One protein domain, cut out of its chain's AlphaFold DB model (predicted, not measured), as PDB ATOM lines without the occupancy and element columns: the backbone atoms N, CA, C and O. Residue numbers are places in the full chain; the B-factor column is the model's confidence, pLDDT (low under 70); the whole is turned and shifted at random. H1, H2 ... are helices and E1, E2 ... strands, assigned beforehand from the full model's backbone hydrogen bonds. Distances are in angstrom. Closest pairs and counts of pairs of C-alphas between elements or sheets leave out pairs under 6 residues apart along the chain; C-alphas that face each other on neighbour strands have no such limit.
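This is residues 56 to 94 and 111 to 223 of the 231 residues of a protein of Elusimicrobia bacterium (UniProt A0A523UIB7). Loops run through an elongated body that has a long two-stranded hairpin, E1 and E2, toward one end and the helices H3, H4 and H5 toward the other. H3 and H4 pack together, H5 turns back after H4, the short helices H2 and H6 pack on each other, and H1 is near the end of E1 at the hairpin's turn. The printed part has 152 residues, and along it come H1, H2, E1, E2, H3, H4, H5 and H6; the sheet, in the order E1 - E2, is antiparallel. The class is mixed, helices and strands, with under half of the residues in named elements. The whole is compact, with a radius of gyration of the C-alphas of 16.0 A, and spans 50 by 32 by 30 A.

Begin at residue 56 and pass residues 56 to 67, which have no named element. Find C-alpha 68 at (-34.265, -39.203, 45.450), where H1 begins; it runs over residues 68 to 74, 9.8 A. After the cut look for H2, residues 122 to 125, 5.1 A. E1, residues 132 to 142, starts at C-alpha 132 at (-18.104, -34.149, 35.292) and covers 22.1 A, with a bend of 106 degrees at residue 135. E2, residues 145 to 152, covers 21.0 A. Then come H3, residues 154 to 161, 10.2 A; H4, residues 186 to 198, 18.8 A; and H5, residues 202 to 210, 13.2 A. H6, residues 218 to 221, 5.4 A, ends at C-alpha 221 at (-25.401, -46.982, 32.056).

Look first at the hairpin E1 and E2, whose directions stand at 150 degrees; N 133 and O 151 are 2.8 A apart and N 140 and O 147 3.0 A, both within hydrogen-bond range. The closest C-alphas of H1 and E1, Ala 74 and Ile 142, are 6.5 A apart; those of H2 and E1, Val 124 and Ile 132, 5.5 A. H2 and H6 touch, closest at C-alphas 123 and 219, 4.4 A. H3 and H4 touch, closest at C-alphas 155 and 189, 4.4 A, at a steep tilt of 40 degrees, the same way. H4 and H5 are close but not clearly touching, with C-alphas 197 and 205 closest at 7.4 A. H1 and H5 are apart. Every O i to N i+4 pair is within hydrogen-bond range in H1, H3 and H4, 4 of 5 in H5; H2 and H6 are too short for one.

The two C-alphas farthest apart, those of Glu 113 and Glu 202, are 50.4 A apart. Residues 95 to 110 are not printed, and C-alphas 94 and 111 are 19.6 A apart across this cut. Of the links printed whole, H3 to H4 is long, with 24 residues. Look for pLDDT under 70 at residues 56, 59, 61 to 62, 169 to 171 and 208 to 214.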
ATOM      1  N   TYR A  56     -40.636 -32.752  39.662       69.62
ATOM      2  CA  TYR A  56     -40.982 -32.178  40.963       69.62
ATOM      3  C   TYR A  56     -39.993 -31.071  41.365       69.62
ATOM      4  O   TYR A  56     -38.990 -31.317  42.041       69.62
ATOM      5  N   TYR A  57     -40.249 -29.851  40.884       71.06
ATOM      6  CA  TYR A  57     -39.386 -28.684  41.083       71.06
ATOM      7  C   TYR A  57     -40.102 -27.571  41.842       71.06
ATOM      8  O   TYR A  57     -41.295 -27.342  41.657       71.06
ATOM      9  N   ASP A  58     -39.328 -26.834  42.628       74.38
ATOM     10  CA  ASP A  58     -39.660 -25.471  42.998       74.38
ATOM     11  C   ASP A  58     -39.503 -24.600  41.744       74.38
ATOM     12  O   ASP A  58     -38.407 -24.482  41.191       74.38
ATOM     13  N   TYR A  59     -40.605 -24.033  41.259       66.44
ATOM     14  CA  TYR A  59     -40.610 -23.217  40.043       66.44
ATOM     15  C   TYR A  59     -39.979 -21.831  40.233       66.44
ATOM     16  O   TYR A  59     -39.638 -21.190  39.241       66.44
ATOM     17  N   ILE A  60     -39.816 -21.371  41.475       70.44
ATOM     18  CA  ILE A  60     -39.197 -20.087  41.813       70.44
ATOM     19  C   ILE A  60     -37.682 -20.266  41.894       70.44
ATOM     20  O   ILE A  60     -36.926 -19.541  41.252       70.44
ATOM     21  N   GLU A  61     -37.230 -21.258  42.657       69.44
ATOM     22  CA  GLU A  61     -35.805 -21.496  42.900       69.44
ATOM     23  C   GLU A  61     -35.161 -22.398  41.837       69.44
ATOM     24  O   GLU A  61     -33.937 -22.533  41.775       69.44
ATOM     25  N   GLY A  62     -35.977 -23.047  41.003       66.75
ATOM     26  CA  GLY A  62     -35.520 -23.965  39.970       66.75
ATOM     27  C   GLY A  62     -34.790 -25.176  40.545       66.75
ATOM     28  O   GLY A  62     -33.895 -25.706  39.900       66.75
ATOM     29  N   ARG A  63     -35.097 -25.622  41.767       73.56
ATOM     30  CA  ARG A  63     -34.460 -26.809  42.363       73.56
ATOM     31  C   ARG A  63     -35.474 -27.920  42.606       73.56
ATOM     32  O   ARG A  63     -36.637 -27.623  42.858       73.56
ATOM     33  N   PRO A  64     -35.067 -29.200  42.545       78.50
ATOM     34  CA  PRO A  64     -35.936 -30.282  42.982       78.50
ATOM     35  C   PRO A  64     -36.339 -30.074  44.444       78.50
ATOM     36  O   PRO A  64     -35.476 -29.793  45.278       78.50
ATOM     37  N   LEU A  65     -37.623 -30.247  44.755       84.12
ATOM     38  CA  LEU A  65     -38.126 -30.151  46.133       84.12
ATOM     39  C   LEU A  65     -37.645 -31.324  47.003       84.12
ATOM     40  O   LEU A  65     -37.536 -31.205  48.220       84.12
ATOM     41  N   PHE A  66     -37.319 -32.454  46.373       90.44
ATOM     42  CA  PHE A  66     -36.821 -33.652  47.035       90.44
ATOM     43  C   PHE A  66     -35.684 -34.284  46.231       90.44
ATOM     44  O   PHE A  66     -35.659 -34.236  45.001       90.44
ATOM     45  N   SER A  67     -34.724 -34.899  46.924       92.00
ATOM     46  CA  SER A  67     -33.573 -35.527  46.279       92.00
ATOM     47  C   SER A  67     -33.582 -37.043  46.439       92.00
ATOM     48  O   SER A  67     -32.989 -37.583  47.374       92.00
ATOM     49  N   HIS A  68     -34.178 -37.737  45.465       94.56
ATOM     50  CA  HIS A  68     -34.265 -39.203  45.450       94.56
ATOM     51  C   HIS A  68     -32.916 -39.895  45.640       94.56
ATOM     52  O   HIS A  68     -32.810 -40.866  46.378       94.56
ATOM     53  N   LYS A  69     -31.855 -39.378  45.011       94.38
ATOM     54  CA  LYS A  69     -30.525 -39.990  45.093       94.38
ATOM     55  C   LYS A  69     -29.927 -39.929  46.501       94.38
ATOM     56  O   LYS A  69     -29.258 -40.870  46.903       94.38
ATOM     57  N   HIS A  70     -30.162 -38.850  47.251       95.50
ATOM     58  CA  HIS A  70     -29.680 -38.740  48.630       95.50
ATOM     59  C   HIS A  70     -30.544 -39.581  49.574       95.50
ATOM     60  O   HIS A  70     -30.000 -40.254  50.444       95.50
ATOM     61  N   ALA A  71     -31.863 -39.609  49.353       95.94
ATOM     62  CA  ALA A  71     -32.772 -40.488  50.085       95.94
ATOM     63  C   ALA A  71     -32.416 -41.970  49.889       95.94
ATOM     64  O   ALA A  71     -32.373 -42.721  50.853       95.94
ATOM     65  N   ALA A  72     -32.061 -42.375  48.669       96.88
ATOM     66  CA  ALA A  72     -31.635 -43.738  48.378       96.88
ATOM     67  C   ALA A  72     -30.318 -44.125  49.073       96.88
ATOM     68  O   ALA A  72     -30.176 -45.265  49.504       96.88
ATOM     69  N   VAL A  73     -29.369 -43.189  49.226       97.00
ATOM     70  CA  VAL A  73     -28.170 -43.426  50.052       97.00
ATOM     71  C   VAL A  73     -28.559 -43.590  51.522       97.00
ATOM     72  O   VAL A  73     -28.095 -44.521  52.172       97.00
ATOM     73  N   ALA A  74     -29.435 -42.720  52.038       96.25
ATOM     74  CA  ALA A  74     -29.920 -42.802  53.417       96.25
ATOM     75  C   ALA A  74     -30.677 -44.113  53.704       96.25
ATOM     76  O   ALA A  74     -30.557 -44.642  54.800       96.25
ATOM     77  N   ALA A  75     -31.389 -44.649  52.710       96.25
ATOM     78  CA  ALA A  75     -32.101 -45.926  52.761       96.25
ATOM     79  C   ALA A  75     -31.214 -47.150  52.447       96.25
ATOM     80  O   ALA A  75     -31.724 -48.235  52.196       96.25
ATOM     81  N   GLY A  76     -29.887 -46.989  52.371       96.06
ATOM     82  CA  GLY A  76     -28.967 -48.116  52.181       96.06
ATOM     83  C   GLY A  76     -28.968 -48.750  50.785       96.06
ATOM     84  O   GLY A  76     -28.322 -49.775  50.578       96.06
ATOM     85  N   LEU A  77     -29.623 -48.140  49.790       96.69
ATOM     86  CA  LEU A  77     -29.731 -48.708  48.440       96.69
ATOM     87  C   LEU A  77     -28.419 -48.626  47.640       96.69
ATOM     88  O   LEU A  77     -28.237 -49.347  46.656       96.69
ATOM     89  N   GLY A  78     -27.498 -47.742  48.033       95.81
ATOM     90  CA  GLY A  78     -26.221 -47.565  47.349       95.81
ATOM     91  C   GLY A  78     -25.449 -46.321  47.781       95.81
ATOM     92  O   GLY A  78     -25.757 -45.692  48.788       95.81
ATOM     93  N   HIS A  79     -24.444 -45.949  46.982       95.62
ATOM     94  CA  HIS A  79     -23.628 -44.738  47.165       95.62
ATOM     95  C   HIS A  79     -23.683 -43.855  45.930       95.62
ATOM     96  O   HIS A  79     -23.833 -44.359  44.819       95.62
ATOM     97  N   LEU A  80     -23.494 -42.543  46.084       96.19
ATOM     98  CA  LEU A  80     -23.263 -41.704  44.910       96.19
ATOM     99  C   LEU A  80     -21.871 -41.994  44.341       96.19
ATOM    100  O   LEU A  80     -20.860 -41.814  45.020       96.19
ATOM    101  N   GLY A  81     -21.824 -42.439  43.086       95.88
ATOM    102  CA  GLY A  81     -20.572 -42.613  42.357       95.88
ATOM    103  C   GLY A  81     -19.955 -41.276  41.952       95.88
ATOM    104  O   GLY A  81     -20.545 -40.215  42.152       95.88
ATOM    105  N   TRP A  82     -18.777 -41.307  41.324       97.06
ATOM    106  CA  TRP A  82     -18.076 -40.080  40.920       97.06
ATOM    107  C   TRP A  82     -18.919 -39.170  40.013       97.06
ATOM    108  O   TRP A  82     -18.881 -37.954  40.165       97.06
ATOM    109  N   GLY A  83     -19.743 -39.747  39.132       95.19
ATOM    110  CA  GLY A  83     -20.677 -39.003  38.281       95.19
ATOM    111  C   GLY A  83     -21.907 -38.433  39.001       95.19
ATOM    112  O   GLY A  83     -22.778 -37.871  38.346       95.19
ATOM    113  N   GLY A  84     -22.008 -38.587  40.325       94.62
ATOM    114  CA  GLY A  84     -23.049 -38.001  41.173       94.62
ATOM    115  C   GLY A  84     -24.435 -38.645  41.080       94.62
ATOM    116  O   GLY A  84     -25.391 -38.064  41.601       94.62
ATOM    117  N   PHE A  85     -24.551 -39.814  40.446       94.62
ATOM    118  CA  PHE A  85     -25.736 -40.681  40.441       94.62
ATOM    119  C   PHE A  85     -25.553 -41.864  41.406       94.62
ATOM    120  O   PHE A  85     -24.426 -42.179  41.796       94.62
ATOM    121  N   LEU A  86     -26.658 -42.499  41.806       96.25
ATOM    122  CA  LEU A  86     -26.641 -43.651  42.709       96.25
ATOM    123  C   LEU A  86     -26.031 -44.868  42.007       96.25
ATOM    124  O   LEU A  86     -26.435 -45.203  40.901       96.25
ATOM    125  N   VAL A  87     -25.097 -45.537  42.671       96.50
ATOM    126  CA  VAL A  87     -24.528 -46.824  42.276       96.50
ATOM    127  C   VAL A  87     -25.002 -47.860  43.285       96.50
ATOM    128  O   VAL A  87     -24.780 -47.698  44.485       96.50
ATOM    129  N   THR A  88     -25.650 -48.911  42.793       96.00
ATOM    130  CA  THR A  88     -26.209 -50.014  43.585       96.00
ATOM    131  C   THR A  88     -25.376 -51.292  43.412       96.00
ATOM    132  O   THR A  88     -24.740 -51.456  42.366       96.00
ATOM    133  N   PRO A  89     -25.375 -52.230  44.383       93.69
ATOM    134  CA  PRO A  89     -24.572 -53.453  44.286       93.69
ATOM    135  C   PRO A  89     -24.907 -54.324  43.071       93.69
ATOM    136  O   PRO A  89     -24.008 -54.881  42.452       93.69
ATOM    137  N   LYS A  90     -26.199 -54.434  42.733       92.06
ATOM    138  CA  LYS A  90     -26.689 -55.354  41.698       92.06
ATOM    139  C   LYS A  90     -26.728 -54.740  40.302       92.06
ATOM    140  O   LYS A  90     -26.454 -55.436  39.335       92.06
ATOM    141  N   PHE A  91     -27.104 -53.468  40.191       92.12
ATOM    142  CA  PHE A  91     -27.393 -52.837  38.898       92.12
ATOM    143  C   PHE A  91     -26.421 -51.707  38.550       92.12
ATOM    144  O   PHE A  91     -26.560 -51.066  37.508       92.12
ATOM    145  N   GLY A  92     -25.457 -51.420  39.430       93.81
ATOM    146  CA  GLY A  92     -24.580 -50.273  39.268       93.81
ATOM    147  C   GLY A  92     -25.380 -48.972  39.207       93.81
ATOM    148  O   GLY A  92     -26.282 -48.763  40.021       93.81
ATOM    149  N   GLY A  93     -25.046 -48.110  38.250       93.06
ATOM    150  CA  GLY A  93     -25.709 -46.834  37.995       93.06
ATOM    151  C   GLY A  93     -27.008 -46.923  37.193       93.06
ATOM    152  O   GLY A  93     -27.732 -45.935  37.120       93.06
ATOM    153  N   ALA A  94     -27.332 -48.075  36.598       91.38
ATOM    154  CA  ALA A  94     -28.478 -48.250  35.703       91.38
ATOM    155  C   ALA A  94     -29.813 -48.409  36.459       91.38
ATOM    156  O   ALA A  94     -30.551 -49.373  36.251       91.38
ATOM    157  N   ILE A 111     -27.431 -47.467  56.378       95.25
ATOM    158  CA  ILE A 111     -26.672 -46.994  55.224       95.25
ATOM    159  C   ILE A 111     -25.645 -48.063  54.849       95.25
ATOM    160  O   ILE A 111     -24.924 -48.572  55.705       95.25
ATOM    161  N   LEU A 112     -25.548 -48.367  53.554       93.94
ATOM    162  CA  LEU A 112     -24.551 -49.297  53.043       93.94
ATOM    163  C   LEU A 112     -23.149 -48.808  53.432       93.94
ATOM    164  O   LEU A 112     -22.772 -47.689  53.101       93.94
ATOM    165  N   GLU A 113     -22.346 -49.635  54.094       89.19
ATOM    166  CA  GLU A 113     -21.039 -49.187  54.600       89.19
ATOM    167  C   GLU A 113     -20.032 -48.913  53.474       89.19
ATOM    168  O   GLU A 113     -19.256 -47.955  53.510       89.19
ATOM    169  N   LYS A 114     -20.046 -49.759  52.438       89.31
ATOM    170  CA  LYS A 114     -19.044 -49.742  51.372       89.31
ATOM    171  C   LYS A 114     -19.456 -48.834  50.216       89.31
ATOM    172  O   LYS A 114     -20.454 -49.088  49.543       89.31
ATOM    173  N   ASN A 115     -18.601 -47.862  49.893       89.62
ATOM    174  CA  ASN A 115     -18.702 -47.136  48.630       89.62
ATOM    175  C   ASN A 115     -18.344 -48.062  47.455       89.62
ATOM    176  O   ASN A 115     -17.270 -48.665  47.419       89.62
ATOM    177  N   LEU A 116     -19.258 -48.170  46.493       91.50
ATOM    178  CA  LEU A 116     -19.137 -49.047  45.325       91.50
ATOM    179  C   LEU A 116     -18.350 -48.416  44.167       91.50
ATOM    180  O   LEU A 116     -17.955 -49.110  43.227       91.50
ATOM    181  N   CYS A 117     -18.130 -47.101  44.209       94.00
ATOM    182  CA  CYS A 117     -17.341 -46.392  43.217       94.00
ATOM    183  C   CYS A 117     -15.846 -46.541  43.509       94.00
ATOM    184  O   CYS A 117     -15.350 -46.133  44.557       94.00
ATOM    185  N   ASP A 118     -15.117 -47.056  42.529       92.75
ATOM    186  CA  ASP A 118     -13.662 -47.250  42.540       92.75
ATOM    187  C   ASP A 118     -12.894 -46.089  41.892       92.75
ATOM    188  O   ASP A 118     -11.683 -46.162  41.711       92.75
ATOM    189  N   LYS A 119     -13.594 -45.004  41.536       93.75
ATOM    190  CA  LYS A 119     -13.022 -43.833  40.862       93.75
ATOM    191  C   LYS A 119     -12.337 -44.170  39.522       93.75
ATOM    192  O   LYS A 119     -11.389 -43.490  39.140       93.75
ATOM    193  N   CYS A 120     -12.868 -45.124  38.750       94.44
ATOM    194  CA  CYS A 120     -12.365 -45.469  37.408       94.44
ATOM    195  C   CYS A 120     -12.421 -44.325  36.367       94.44
ATOM    196  O   CYS A 120     -11.777 -44.395  35.321       94.44
ATOM    197  N   MET A 121     -13.193 -43.265  36.643       95.88
ATOM    198  CA  MET A 121     -13.431 -42.108  35.764       95.88
ATOM    199  C   MET A 121     -14.149 -42.418  34.443       95.88
ATOM    200  O   MET A 121     -14.216 -41.545  33.583       95.88
ATOM    201  N   GLU A 122     -14.759 -43.594  34.282       94.81
ATOM    202  CA  GLU A 122     -15.479 -43.925  33.043       94.81
ATOM    203  C   GLU A 122     -16.656 -42.976  32.786       94.81
ATOM    204  O   GLU A 122     -16.829 -42.452  31.688       94.81
ATOM    205  N   CYS A 123     -17.375 -42.606  33.851       95.12
ATOM    206  CA  CYS A 123     -18.407 -41.571  33.794       95.12
ATOM    207  C   CYS A 123     -17.897 -40.221  33.253       95.12
ATOM    208  O   CYS A 123     -18.653 -39.523  32.581       95.12
ATOM    209  N   VAL A 124     -16.634 -39.856  33.519       96.25
ATOM    210  CA  VAL A 124     -16.008 -38.629  33.003       96.25
ATOM    211  C   VAL A 124     -15.717 -38.776  31.514       96.25
ATOM    212  O   VAL A 124     -16.035 -37.866  30.752       96.25
ATOM    213  N   LYS A 125     -15.150 -39.917  31.096       94.81
ATOM    214  CA  LYS A 125     -14.787 -40.181  29.696       94.81
ATOM    215  C   LYS A 125     -16.005 -40.198  28.776       94.81
ATOM    216  O   LYS A 125     -15.975 -39.572  27.724       94.81
ATOM    217  N   ILE A 126     -17.080 -40.869  29.189       92.31
ATOM    218  CA  ILE A 126     -18.285 -41.040  28.363       92.31
ATOM    219  C   ILE A 126     -19.196 -39.798  28.356       92.31
ATOM    220  O   ILE A 126     -20.184 -39.756  27.626       92.31
ATOM    221  N   CYS A 127     -18.927 -38.789  29.196       92.31
ATOM    222  CA  CYS A 127     -19.784 -37.614  29.321       92.31
ATOM    223  C   CYS A 127     -19.702 -36.732  28.061       92.31
ATOM    224  O   CYS A 127     -18.689 -36.059  27.856       92.31
ATOM    225  N   PRO A 128     -20.777 -36.619  27.259       88.75
ATOM    226  CA  PRO A 128     -20.703 -35.935  25.969       88.75
ATOM    227  C   PRO A 128     -20.556 -34.415  26.091       88.75
ATOM    228  O   PRO A 128     -20.181 -33.751  25.131       88.75
ATOM    229  N   SER A 129     -20.879 -33.825  27.246       90.94
ATOM    230  CA  SER A 129     -20.724 -32.385  27.493       90.94
ATOM    231  C   SER A 129     -19.491 -32.029  28.315       90.94
ATOM    232  O   SER A 129     -19.266 -30.844  28.575       90.94
ATOM    233  N   GLY A 130     -18.717 -33.027  28.763       93.31
ATOM    234  CA  GLY A 130     -17.605 -32.819  29.689       93.31
ATOM    235  C   GLY A 130     -18.052 -32.131  30.983       93.31
ATOM    236  O   GLY A 130     -17.393 -31.200  31.446       93.31
ATOM    237  N   ALA A 131     -19.217 -32.518  31.514       94.06
ATOM    238  CA  ALA A 131     -19.825 -31.895  32.690       94.06
ATOM    239  C   ALA A 131     -19.209 -32.348  34.018       94.06
ATOM    240  O   ALA A 131     -19.328 -31.637  35.011       94.06
ATOM    241  N   ILE A 132     -18.599 -33.533  34.058       96.00
ATOM    242  CA  ILE A 132     -18.104 -34.149  35.292       96.00
ATOM    243  C   ILE A 132     -16.613 -33.835  35.425       96.00
ATOM    244  O   ILE A 132     -15.817 -34.215  34.568       96.00
ATOM    245  N   SER A 133     -16.226 -33.146  36.497       96.44
ATOM    246  CA  SER A 133     -14.823 -32.840  36.780       96.44
ATOM    247  C   SER A 133     -14.049 -34.108  37.131       96.44
ATOM    248  O   SER A 133     -14.532 -34.965  37.870       96.44
ATOM    249  N   ARG A 134     -12.813 -34.210  36.634       96.88
ATOM    250  CA  ARG A 134     -11.889 -35.296  36.985       96.88
ATOM    251  C   ARG A 134     -11.190 -35.071  38.328       96.88
ATOM    252  O   ARG A 134     -10.743 -36.029  38.945       96.88
ATOM    253  N   THR A 135     -11.067 -33.819  38.764       96.06
ATOM    254  CA  THR A 135     -10.191 -33.425  39.882       96.06
ATOM    255  C   THR A 135     -10.936 -32.742  41.022       96.06
ATOM    256  O   THR A 135     -10.527 -32.855  42.174       96.06
ATOM    257  N   SER A 136     -12.041 -32.063  40.727       96.50
ATOM    258  CA  SER A 136     -12.812 -31.312  41.718       96.50
ATOM    259  C   SER A 136     -13.957 -32.150  42.267       96.50
ATOM    260  O   SER A 136     -14.604 -32.893  41.530       96.50
ATOM    261  N   THR A 137     -14.270 -31.964  43.547       96.75
ATOM    262  CA  THR A 137     -15.372 -32.658  44.225       96.75
ATOM    263  C   THR A 137     -16.423 -31.693  44.761       96.75
ATOM    264  O   THR A 137     -16.157 -30.509  44.996       96.75
ATOM    265  N   GLU A 138     -17.609 -32.233  44.999       94.56
ATOM    266  CA  GLU A 138     -18.696 -31.645  45.782       94.56
ATOM    267  C   GLU A 138     -18.976 -32.579  46.971       94.56
ATOM    268  O   GLU A 138     -18.786 -33.792  46.865       94.56
ATOM    269  N   SER A 139     -19.336 -32.030  48.133       95.81
ATOM    270  CA  SER A 139     -19.592 -32.816  49.348       95.81
ATOM    271  C   SER A 139     -20.976 -32.536  49.909       95.81
ATOM    272  O   SER A 139     -21.457 -31.410  49.848       95.81
ATOM    273  N   PHE A 140     -21.569 -33.551  50.521       94.62
ATOM    274  CA  PHE A 140     -22.867 -33.481  51.187       94.62
ATOM    275  C   PHE A 140     -22.827 -34.303  52.479       94.62
ATOM    276  O   PHE A 140     -21.840 -34.993  52.758       94.62
ATOM    277  N   ARG A 141     -23.876 -34.197  53.299       94.94
ATOM    278  CA  ARG A 141     -23.995 -34.941  54.556       94.94
ATOM    279  C   ARG A 141     -25.303 -35.715  54.616       94.94
ATOM    280  O   ARG A 141     -26.342 -35.181  54.245       94.94
ATOM    281  N   ILE A 142     -25.234 -36.939  55.127       93.75
ATOM    282  CA  ILE A 142     -26.387 -37.772  55.484       93.75
ATOM    283  C   ILE A 142     -26.111 -38.291  56.892       93.75
ATOM    284  O   ILE A 142     -25.038 -38.838  57.133       93.75
ATOM    285  N   ASN A 143     -27.033 -38.052  57.829       89.12
ATOM    286  CA  ASN A 143     -26.886 -38.413  59.247       89.12
ATOM    287  C   ASN A 143     -25.538 -37.971  59.857       89.12
ATOM    288  O   ASN A 143     -24.871 -38.721  60.558       89.12
ATOM    289  N   GLY A 144     -25.090 -36.753  59.530       89.25
ATOM    290  CA  GLY A 144     -23.814 -36.190  59.999       89.25
ATOM    291  C   GLY A 144     -22.560 -36.715  59.280       89.25
ATOM    292  O   GLY A 144     -21.545 -36.015  59.249       89.25
ATOM    293  N   GLN A 145     -22.630 -37.874  58.625       90.75
ATOM    294  CA  GLN A 145     -21.526 -38.437  57.853       90.75
ATOM    295  C   GLN A 145     -21.334 -37.682  56.534       90.75
ATOM    296  O   GLN A 145     -22.292 -37.365  55.829       90.75
ATOM    297  N   LYS A 146     -20.074 -37.375  56.207       94.62
ATOM    298  CA  LYS A 146     -19.692 -36.665  54.982       94.62
ATOM    299  C   LYS A 146     -19.512 -37.644  53.824       94.62
ATOM    300  O   LYS A 146     -18.782 -38.622  53.943       94.62
ATOM    301  N   TYR A 147     -20.088 -37.289  52.685       95.12
ATOM    302  CA  TYR A 147     -19.957 -37.985  51.410       95.12
ATOM    303  C   TYR A 147     -19.462 -37.011  50.341       95.12
ATOM    304  O   TYR A 147     -19.562 -35.791  50.507       95.12
ATOM    305  N   SER A 148     -18.931 -37.534  49.237       95.88
ATOM    306  CA  SER A 148     -18.514 -36.711  48.105       95.88
ATOM    307  C   SER A 148     -18.615 -37.443  46.772       95.88
ATOM    308  O   SER A 148     -18.508 -38.665  46.700       95.88
ATOM    309  N   HIS A 149     -18.797 -36.665  45.709       96.31
ATOM    310  CA  HIS A 149     -18.695 -37.115  44.325       96.31
ATOM    311  C   HIS A 149     -17.934 -36.079  43.487       96.31
ATOM    312  O   HIS A 149     -17.613 -34.986  43.965       96.31
ATOM    313  N   GLY A 150     -17.633 -36.421  42.234       96.56
ATOM    314  CA  GLY A 150     -17.043 -35.496  41.275       96.56
ATOM    315  C   GLY A 150     -17.956 -34.295  41.068       96.56
ATOM    316  O   GLY A 150     -19.181 -34.416  41.028       96.56
ATOM    317  N   ARG A 151     -17.370 -33.109  40.977       95.88
ATOM    318  CA  ARG A 151     -18.122 -31.875  40.778       95.88
ATOM    319  C   ARG A 151     -18.759 -31.866  39.389       95.88
ATOM    320  O   ARG A 151     -18.088 -32.192  38.411       95.88
ATOM    321  N   ILE A 152     -20.029 -31.473  39.305       94.44
ATOM    322  CA  ILE A 152     -20.805 -31.490  38.058       94.44
ATOM    323  C   ILE A 152     -21.181 -30.066  37.664       94.44
ATOM    324  O   ILE A 152     -21.913 -29.394  38.390       94.44
ATOM    325  N   SER A 153     -20.743 -29.654  36.479       94.88
ATOM    326  CA  SER A 153     -21.197 -28.439  35.812       94.88
ATOM    327  C   SER A 153     -22.686 -28.539  35.483       94.88
ATOM    328  O   SER A 153     -23.108 -29.401  34.701       94.88
ATOM    329  N   LYS A 154     -23.496 -27.668  36.093       91.44
ATOM    330  CA  LYS A 154     -24.956 -27.683  35.939       91.44
ATOM    331  C   LYS A 154     -25.339 -27.308  34.517       91.44
ATOM    332  O   LYS A 154     -26.123 -28.026  33.906       91.44
ATOM    333  N   ILE A 155     -24.711 -26.275  33.950       91.69
ATOM    334  CA  ILE A 155     -25.005 -25.849  32.577       91.69
ATOM    335  C   ILE A 155     -24.600 -26.910  31.549       91.69
ATOM    336  O   ILE A 155     -25.393 -27.224  30.669       91.69
ATOM    337  N   ARG A 156     -23.417 -27.534  31.670       92.50
ATOM    338  CA  ARG A 156     -22.970 -28.581  30.731       92.50
ATOM    339  C   ARG A 156     -23.853 -29.816  30.813       92.50
ATOM    340  O   ARG A 156     -24.207 -30.396  29.786       92.50
ATOM    341  N   CYS A 157     -24.188 -30.234  32.033       90.25
ATOM    342  CA  CYS A 157     -25.049 -31.385  32.258       90.25
ATOM    343  C   CYS A 157     -26.442 -31.125  31.682       90.25
ATOM    344  O   CYS A 157     -26.940 -31.942  30.919       90.25
ATOM    345  N   MET A 158     -27.029 -29.959  31.954       87.81
ATOM    346  CA  MET A 158     -28.353 -29.585  31.462       87.81
ATOM    347  C   MET A 158     -28.398 -29.446  29.939       87.81
ATOM    348  O   MET A 158     -29.335 -29.938  29.320       87.81
ATOM    349  N   TRP A 159     -27.350 -28.889  29.321       88.62
ATOM    350  CA  TRP A 159     -27.220 -28.823  27.860       88.62
ATOM    351  C   TRP A 159     -27.259 -30.215  27.221       88.62
ATOM    352  O   TRP A 159     -27.956 -30.442  26.231       88.62
ATOM    353  N   ALA A 160     -26.537 -31.173  27.817       87.12
ATOM    354  CA  ALA A 160     -26.565 -32.561  27.376       87.12
ATOM    355  C   ALA A 160     -27.897 -33.250  27.699       87.12
ATOM    356  O   ALA A 160     -28.436 -33.965  26.866       87.12
ATOM    357  N   CYS A 161     -28.449 -33.079  28.891       82.19
ATOM    358  CA  CYS A 161     -29.675 -33.768  29.271       82.19
ATOM    359  C   CYS A 161     -30.894 -33.255  28.506       82.19
ATOM    360  O   CYS A 161     -31.801 -34.035  28.242       82.19
ATOM    361  N   GLY A 162     -30.913 -31.977  28.135       80.56
ATOM    362  CA  GLY A 162     -31.989 -31.396  27.346       80.56
ATOM    363  C   GLY A 162     -31.813 -31.538  25.838       80.56
ATOM    364  O   GLY A 162     -32.659 -31.049  25.107       80.56
ATOM    365  N   GLY A 163     -30.758 -32.189  25.337       82.88
ATOM    366  CA  GLY A 163     -30.625 -32.424  23.896       82.88
ATOM    367  C   GLY A 163     -30.253 -31.180  23.081       82.88
ATOM    368  O   GLY A 163     -30.654 -31.090  21.922       82.88
ATOM    369  N   LEU A 164     -29.550 -30.211  23.691       86.06
ATOM    370  CA  LEU A 164     -29.099 -28.965  23.045       86.06
ATOM    371  C   LEU A 164     -27.720 -29.072  22.378       86.06
ATOM    372  O   LEU A 164     -27.266 -28.124  21.751       86.06
ATOM    373  N   GLN A 165     -27.045 -30.206  22.517       83.75
ATOM    374  CA  GLN A 165     -25.786 -30.515  21.841       83.75
ATOM    375  C   GLN A 165     -25.876 -31.880  21.165       83.75
ATOM    376  O   GLN A 165     -26.715 -32.708  21.524       83.75
ATOM    377  N   LYS A 166     -24.941 -32.150  20.253       77.06
ATOM    378  CA  LYS A 166     -24.745 -33.480  19.665       77.06
ATOM    379  C   LYS A 166     -24.365 -34.536  20.729       77.06
ATOM    380  O   LYS A 166     -23.788 -34.214  21.771       77.06
ATOM    381  N   LYS A 167     -24.636 -35.813  20.414       74.06
ATOM    382  CA  LYS A 167     -24.152 -37.024  21.124       74.06
ATOM    383  C   LYS A 167     -24.711 -37.292  22.536       74.06
ATOM    384  O   LYS A 167     -23.994 -37.686  23.450       74.06
ATOM    385  N   ASN A 168     -26.012 -37.133  22.736       73.50
ATOM    386  CA  ASN A 168     -26.738 -37.396  23.988       73.50
ATOM    387  C   ASN A 168     -28.118 -38.021  23.698       73.50
ATOM    388  O   ASN A 168     -28.555 -38.090  22.549       73.50
ATOM    389  N   THR A 169     -28.822 -38.483  24.737       63.66
ATOM    390  CA  THR A 169     -30.238 -38.843  24.586       63.66
ATOM    391  C   THR A 169     -31.007 -37.605  24.132       63.66
ATOM    392  O   THR A 169     -30.938 -36.580  24.807       63.66
ATOM    393  N   TYR A 170     -31.716 -37.708  23.003       67.56
ATOM    394  CA  TYR A 170     -32.443 -36.605  22.361       67.56
ATOM    395  C   TYR A 170     -31.556 -35.542  21.680       67.56
ATOM    396  O   TYR A 170     -31.892 -34.359  21.688       67.56
ATOM    397  N   SER A 171     -30.442 -35.948  21.051       66.62
ATOM    398  CA  SER A 171     -29.528 -35.074  20.288       66.62
ATOM    399  C   SER A 171     -30.136 -34.528  18.986       66.62
ATOM    400  O   SER A 171     -29.713 -34.881  17.883       66.62
ATOM    401  N   TRP A 172     -31.169 -33.701  19.082       71.31
ATOM    402  CA  TRP A 172     -31.883 -33.193  17.905       71.31
ATOM    403  C   TRP A 172     -31.482 -31.792  17.510       71.31
ATOM    404  O   TRP A 172     -31.888 -31.341  16.444       71.31
ATOM    405  N   SER A 173     -30.688 -31.114  18.336       80.19
ATOM    406  CA  SER A 173     -30.120 -29.810  18.028       80.19
ATOM    407  C   SER A 173     -28.639 -29.739  18.387       80.19
ATOM    408  O   SER A 173     -28.088 -30.593  19.083       80.19
ATOM    409  N   ASP A 174     -27.989 -28.714  17.849       87.06
ATOM    410  CA  ASP A 174     -26.592 -28.385  18.105       87.06
ATOM    411  C   ASP A 174     -26.508 -26.887  18.398       87.06
ATOM    412  O   ASP A 174     -25.998 -26.089  17.614       87.06
ATOM    413  N   VAL A 175     -27.162 -26.497  19.489       89.75
ATOM    414  CA  VAL A 175     -27.233 -25.111  19.936       89.75
ATOM    415  C   VAL A 175     -25.936 -24.790  20.680       89.75
ATOM    416  O   VAL A 175     -25.586 -25.495  21.635       89.75
ATOM    417  N   PRO A 176     -25.209 -23.729  20.291       90.38
ATOM    418  CA  PRO A 176     -23.984 -23.350  20.973       90.38
ATOM    419  C   PRO A 176     -24.291 -22.959  22.419       90.38
ATOM    420  O   PRO A 176     -25.177 -22.148  22.690       90.38
ATOM    421  N   ARG A 177     -23.542 -23.538  23.355       91.81
ATOM    422  CA  ARG A 177     -23.656 -23.196  24.774       91.81
ATOM    423  C   ARG A 177     -23.022 -21.825  25.034       91.81
ATOM    424  O   ARG A 177     -21.888 -21.615  24.595       91.81
ATOM    425  N   PRO A 178     -23.684 -20.917  25.772       90.56
ATOM    426  CA  PRO A 178     -23.100 -19.625  26.097       90.56
ATOM    427  C   PRO A 178     -21.911 -19.782  27.060       90.56
ATOM    428  O   PRO A 178     -21.886 -20.715  27.874       90.56
ATOM    429  N   PRO A 179     -20.924 -18.873  27.013       90.75
ATOM    430  CA  PRO A 179     -19.909 -18.796  28.052       90.75
ATOM    431  C   PRO A 179     -20.552 -18.307  29.355       90.75
ATOM    432  O   PRO A 179     -21.253 -17.297  29.367       90.75
ATOM    433  N   VAL A 180     -20.286 -18.991  30.468       90.19
ATOM    434  CA  VAL A 180     -20.747 -18.569  31.798       90.19
ATOM    435  C   VAL A 180     -19.583 -18.491  32.775       90.19
ATOM    436  O   VAL A 180     -18.643 -19.278  32.698       90.19
ATOM    437  N   LYS A 181     -19.647 -17.532  33.706       87.31
ATOM    438  CA  LYS A 181     -18.604 -17.340  34.728       87.31
ATOM    439  C   LYS A 181     -18.615 -18.446  35.783       87.31
ATOM    440  O   LYS A 181     -17.557 -18.873  36.229       87.31
ATOM    441  N   ASN A 182     -19.809 -18.886  36.180       90.12
ATOM    442  CA  ASN A 182     -20.007 -19.947  37.156       90.12
ATOM    443  C   ASN A 182     -20.859 -21.058  36.539       90.12
ATOM    444  O   ASN A 182     -22.067 -20.920  36.387       90.12
ATOM    445  N   GLU A 183     -20.222 -22.171  36.188       91.50
ATOM    446  CA  GLU A 183     -20.912 -23.334  35.629       91.50
ATOM    447  C   GLU A 183     -21.711 -24.144  36.670       91.50
ATOM    448  O   GLU A 183     -22.465 -25.051  36.306       91.50
ATOM    449  N   GLU A 184     -21.542 -23.845  37.961       86.62
ATOM    450  CA  GLU A 184     -22.213 -24.519  39.080       86.62
ATOM    451  C   GLU A 184     -23.527 -23.836  39.480       86.62
ATOM    452  O   GLU A 184     -24.327 -24.424  40.206       86.62
ATOM    453  N   ASP A 185     -23.760 -22.617  38.991       88.81
ATOM    454  CA  ASP A 185     -24.974 -21.855  39.259       88.81
ATOM    455  C   ASP A 185     -26.176 -22.514  38.567       88.81
ATOM    456  O   ASP A 185     -26.308 -22.512  37.339       88.81
ATOM    457  N   LEU A 186     -27.044 -23.121  39.377       84.62
ATOM    458  CA  LEU A 186     -28.216 -23.845  38.899       84.62
ATOM    459  C   LEU A 186     -29.272 -22.909  38.298       84.62
ATOM    460  O   LEU A 186     -29.893 -23.268  37.298       84.62
ATOM    461  N   ALA A 187     -29.473 -21.725  38.881       84.38
ATOM    462  CA  ALA A 187     -30.458 -20.765  38.395       84.38
ATOM    463  C   ALA A 187     -30.020 -20.190  37.042       84.38
ATOM    464  O   ALA A 187     -30.811 -20.142  36.095       84.38
ATOM    465  N   LEU A 188     -28.732 -19.856  36.914       87.94
ATOM    466  CA  LEU A 188     -28.138 -19.458  35.641       87.94
ATOM    467  C   LEU A 188     -28.248 -20.580  34.605       87.94
ATOM    468  O   LEU A 188     -28.697 -20.333  33.489       87.94
ATOM    469  N   ALA A 189     -27.888 -21.814  34.973       88.81
ATOM    470  CA  ALA A 189     -27.988 -22.961  34.076       88.81
ATOM    471  C   ALA A 189     -29.414 -23.143  33.536       88.81
ATOM    472  O   ALA A 189     -29.572 -23.340  32.333       88.81
ATOM    473  N   HIS A 190     -30.440 -23.019  34.388       86.00
ATOM    474  CA  HIS A 190     -31.839 -23.066  33.958       86.00
ATOM    475  C   HIS A 190     -32.202 -21.921  33.016       86.00
ATOM    476  O   HIS A 190     -32.807 -22.165  31.973       86.00
ATOM    477  N   SER A 191     -31.823 -20.684  33.344       86.25
ATOM    478  CA  SER A 191     -32.120 -19.526  32.496       86.25
ATOM    479  C   SER A 191     -31.499 -19.668  31.103       86.25
ATOM    480  O   SER A 191     -32.192 -19.512  30.096       86.25
ATOM    481  N   GLU A 192     -30.220 -20.045  31.026       90.56
ATOM    482  CA  GLU A 192     -29.535 -20.251  29.746       90.56
ATOM    483  C   GLU A 192     -30.077 -21.459  28.985       90.56
ATOM    484  O   GLU A 192     -30.187 -21.412  27.761       90.56
ATOM    485  N   PHE A 193     -30.456 -22.532  29.683       87.81
ATOM    486  CA  PHE A 193     -31.101 -23.683  29.059       87.81
ATOM    487  C   PHE A 193     -32.408 -23.282  28.366       87.81
ATOM    488  O   PHE A 193     -32.613 -23.619  27.202       87.81
ATOM    489  N   MET A 194     -33.252 -22.489  29.035       87.12
ATOM    490  CA  MET A 194     -34.494 -21.985  28.442       87.12
ATOM    491  C   MET A 194     -34.236 -21.093  27.223       87.12
ATOM    492  O   MET A 194     -34.972 -21.177  26.241       87.12
ATOM    493  N   ARG A 195     -33.175 -20.277  27.235       90.06
ATOM    494  CA  ARG A 195     -32.765 -19.509  26.046       90.06
ATOM    495  C   ARG A 195     -32.298 -20.420  24.915       90.06
ATOM    496  O   ARG A 195     -32.702 -20.215  23.774       90.06
ATOM    497  N   GLY A 196     -31.511 -21.449  25.227       89.56
ATOM    498  CA  GLY A 196     -31.059 -22.443  24.254       89.56
ATOM    499  C   GLY A 196     -32.217 -23.194  23.589       89.56
ATOM    500  O   GLY A 196     -32.191 -23.419  22.381       89.56
ATOM    501  N   GLU A 197     -33.276 -23.507  24.336       86.62
ATOM    502  CA  GLU A 197     -34.498 -24.110  23.788       86.62
ATOM    503  C   GLU A 197     -35.177 -23.215  22.736       86.62
ATOM    504  O   GLU A 197     -35.645 -23.714  21.712       86.62
ATOM    505  N   ILE A 198     -35.179 -21.892  22.930       89.12
ATOM    506  CA  ILE A 198     -35.763 -20.930  21.976       89.12
ATOM    507  C   ILE A 198     -34.944 -20.857  20.675       89.12
ATOM    508  O   ILE A 198     -35.504 -20.578  19.613       89.12
ATOM    509  N   MET A 199     -33.644 -21.160  20.735       90.75
ATOM    510  CA  MET A 199     -32.737 -21.163  19.579       90.75
ATOM    511  C   MET A 199     -32.892 -22.388  18.667       90.75
ATOM    512  O   MET A 199     -32.295 -22.423  17.589       90.75
ATOM    513  N   ARG A 200     -33.666 -23.402  19.070       87.94
ATOM    514  CA  ARG A 200     -34.004 -24.542  18.206       87.94
ATOM    515  C   ARG A 200     -34.737 -24.072  16.942       87.94
ATOM    516  O   ARG A 200     -35.446 -23.068  16.953       87.94
ATOM    517  N   ASN A 201     -34.620 -24.823  15.848       88.50
ATOM    518  CA  ASN A 201     -35.476 -24.602  14.679       88.50
ATOM    519  C   ASN A 201     -36.927 -25.050  14.957       88.50
ATOM    520  O   ASN A 201     -37.196 -25.752  15.932       88.50
ATOM    521  N   GLU A 202     -37.871 -24.664  14.096       87.88
ATOM    522  CA  GLU A 202     -39.300 -24.921  14.331       87.88
ATOM    523  C   GLU A 202     -39.637 -26.408  14.473       87.88
ATOM    524  O   GLU A 202     -40.366 -26.789  15.389       87.88
ATOM    525  N   TRP A 203     -39.054 -27.273  13.641       84.31
ATOM    526  CA  TRP A 203     -39.251 -28.718  13.763       84.31
ATOM    527  C   TRP A 203     -38.731 -29.247  15.108       84.31
ATOM    528  O   TRP A 203     -39.431 -29.970  15.817       84.31
ATOM    529  N   GLN A 204     -37.531 -28.824  15.510       83.12
ATOM    530  CA  GLN A 204     -36.922 -29.197  16.786       83.12
ATOM    531  C   GLN A 204     -37.753 -28.719  17.979       83.12
ATOM    532  O   GLN A 204     -37.860 -29.457  18.953       83.12
ATOM    533  N   LYS A 205     -38.354 -27.523  17.924       83.31
ATOM    534  CA  LYS A 205     -39.246 -27.013  18.981       83.31
ATOM    535  C   LYS A 205     -40.489 -27.889  19.143       83.31
ATOM    536  O   LYS A 205     -40.828 -28.261  20.267       83.31
ATOM    537  N   HIS A 206     -41.128 -28.267  18.033       79.38
ATOM    538  CA  HIS A 206     -42.300 -29.149  18.049       79.38
ATOM    539  C   HIS A 206     -41.955 -30.532  18.617       79.38
ATOM    540  O   HIS A 206     -42.664 -31.049  19.481       79.38
ATOM    541  N   MET A 207     -40.828 -31.103  18.190       73.31
ATOM    542  CA  MET A 207     -40.377 -32.418  18.648       73.31
ATOM    543  C   MET A 207     -39.915 -32.408  20.107       73.31
ATOM    544  O   MET A 207     -40.253 -33.319  20.863       73.31
ATOM    545  N   ALA A 208     -39.193 -31.370  20.541       66.94
ATOM    546  CA  ALA A 208     -38.739 -31.234  21.923       66.94
ATOM    547  C   ALA A 208     -39.914 -31.288  22.908       66.94
ATOM    548  O   ALA A 208     -39.793 -31.913  23.955       66.94
ATOM    549  N   GLY A 209     -41.072 -30.714  22.555       58.62
ATOM    550  CA  GLY A 209     -42.296 -30.775  23.359       58.62
ATOM    551  C   GLY A 209     -42.862 -32.186  23.570       58.62
ATOM    552  O   GLY A 209     -43.420 -32.449  24.633       58.62
ATOM    553  N   GLN A 210     -42.680 -33.095  22.608       53.09
ATOM    554  CA  GLN A 210     -43.289 -34.434  22.603       53.09
ATOM    555  C   GLN A 210     -42.453 -35.512  23.315       53.09
ATOM    556  O   GLN A 210     -42.983 -36.554  23.693       53.09
ATOM    557  N   PHE A 211     -41.158 -35.276  23.538       53.75
ATOM    558  CA  PHE A 211     -40.215 -36.298  24.017       53.75
ATOM    559  C   PHE A 211     -39.370 -35.816  25.200       53.75
ATOM    560  O   PHE A 211     -38.156 -35.993  25.277       53.75
ATOM    561  N   ARG A 212     -40.051 -35.176  26.143       57.16
ATOM    562  CA  ARG A 212     -39.490 -34.408  27.254       57.16
ATOM    563  C   ARG A 212     -38.942 -35.286  28.402       57.16
ATOM    564  O   ARG A 212     -39.420 -35.198  29.532       57.16
ATOM    565  N   LEU A 213     -37.902 -36.082  28.160       59.16
ATOM    566  CA  LEU A 213     -37.113 -36.740  29.216       59.16
ATOM    567  C   LEU A 213     -35.705 -36.143  29.273       59.16
ATOM    568  O   LEU A 213     -34.965 -36.172  28.298       59.16
ATOM    569  N   ILE A 214     -35.341 -35.578  30.425       62.91
ATOM    570  CA  ILE A 214     -34.123 -34.773  30.590       62.91
ATOM    571  C   ILE A 214     -33.021 -35.637  31.212       62.91
ATOM    572  O   ILE A 214     -32.664 -35.458  32.375       62.91
ATOM    573  N   PHE A 215     -32.486 -36.608  30.467       71.25
ATOM    574  CA  PHE A 215     -31.262 -37.302  30.880       71.25
ATOM    575  C   PHE A 215     -30.504 -37.955  29.716       71.25
ATOM    576  O   PHE A 215     -31.047 -38.753  28.958       71.25
ATOM    577  N   CYS A 216     -29.198 -37.681  29.618       78.12
ATOM    578  CA  CYS A 216     -28.338 -38.271  28.581       78.12
ATOM    579  C   CYS A 216     -27.924 -39.735  28.849       78.12
ATOM    580  O   CYS A 216     -27.497 -40.428  27.937       78.12
ATOM    581  N   SER A 217     -28.034 -40.199  30.098       85.88
ATOM    582  CA  SER A 217     -27.848 -41.581  30.596       85.88
ATOM    583  C   SER A 217     -26.530 -42.312  30.415       85.88
ATOM    584  O   SER A 217     -26.263 -43.248  31.164       85.88
ATOM    585  N   LYS A 218     -25.683 -41.893  29.478       88.50
ATOM    586  CA  LYS A 218     -24.443 -42.597  29.133       88.50
ATOM    587  C   LYS A 218     -23.570 -42.904  30.357       88.50
ATOM    588  O   LYS A 218     -23.110 -44.027  30.517       88.50
ATOM    589  N   CYS A 219     -23.397 -41.927  31.252       91.06
ATOM    590  CA  CYS A 219     -22.509 -42.055  32.407       91.06
ATOM    591  C   CYS A 219     -22.965 -43.079  33.450       91.06
ATOM    592  O   CYS A 219     -22.109 -43.705  34.072       91.06
ATOM    593  N   TYR A 220     -24.272 -43.251  33.651       89.88
ATOM    594  CA  TYR A 220     -24.780 -44.195  34.640       89.88
ATOM    595  C   TYR A 220     -24.999 -45.590  34.052       89.88
ATOM    596  O   TYR A 220     -24.858 -46.570  34.777       89.88
ATOM    597  N   LEU A 221     -25.272 -45.695  32.745       90.31
ATOM    598  CA  LEU A 221     -25.401 -46.982  32.056       90.31
ATOM    599  C   LEU A 221     -24.084 -47.750  32.010       90.31
ATOM    600  O   LEU A 221     -24.074 -48.931  32.322       90.31
ATOM    601  N   THR A 222     -22.976 -47.069  31.708       90.19
ATOM    602  CA  THR A 222     -21.641 -47.697  31.705       90.19
ATOM    603  C   THR A 222     -21.126 -48.017  33.115       90.19
ATOM    604  O   THR A 222     -20.119 -48.691  33.303       90.19
ATOM    605  N   CYS A 223     -21.788 -47.507  34.156       92.00
ATOM    606  CA  CYS A 223     -21.353 -47.702  35.531       92.00
ATOM    607  C   CYS A 223     -21.899 -49.028  36.078       92.00
ATOM    608  O   CYS A 223     -22.762 -49.016  36.951       92.00
TER     609      CYS A 223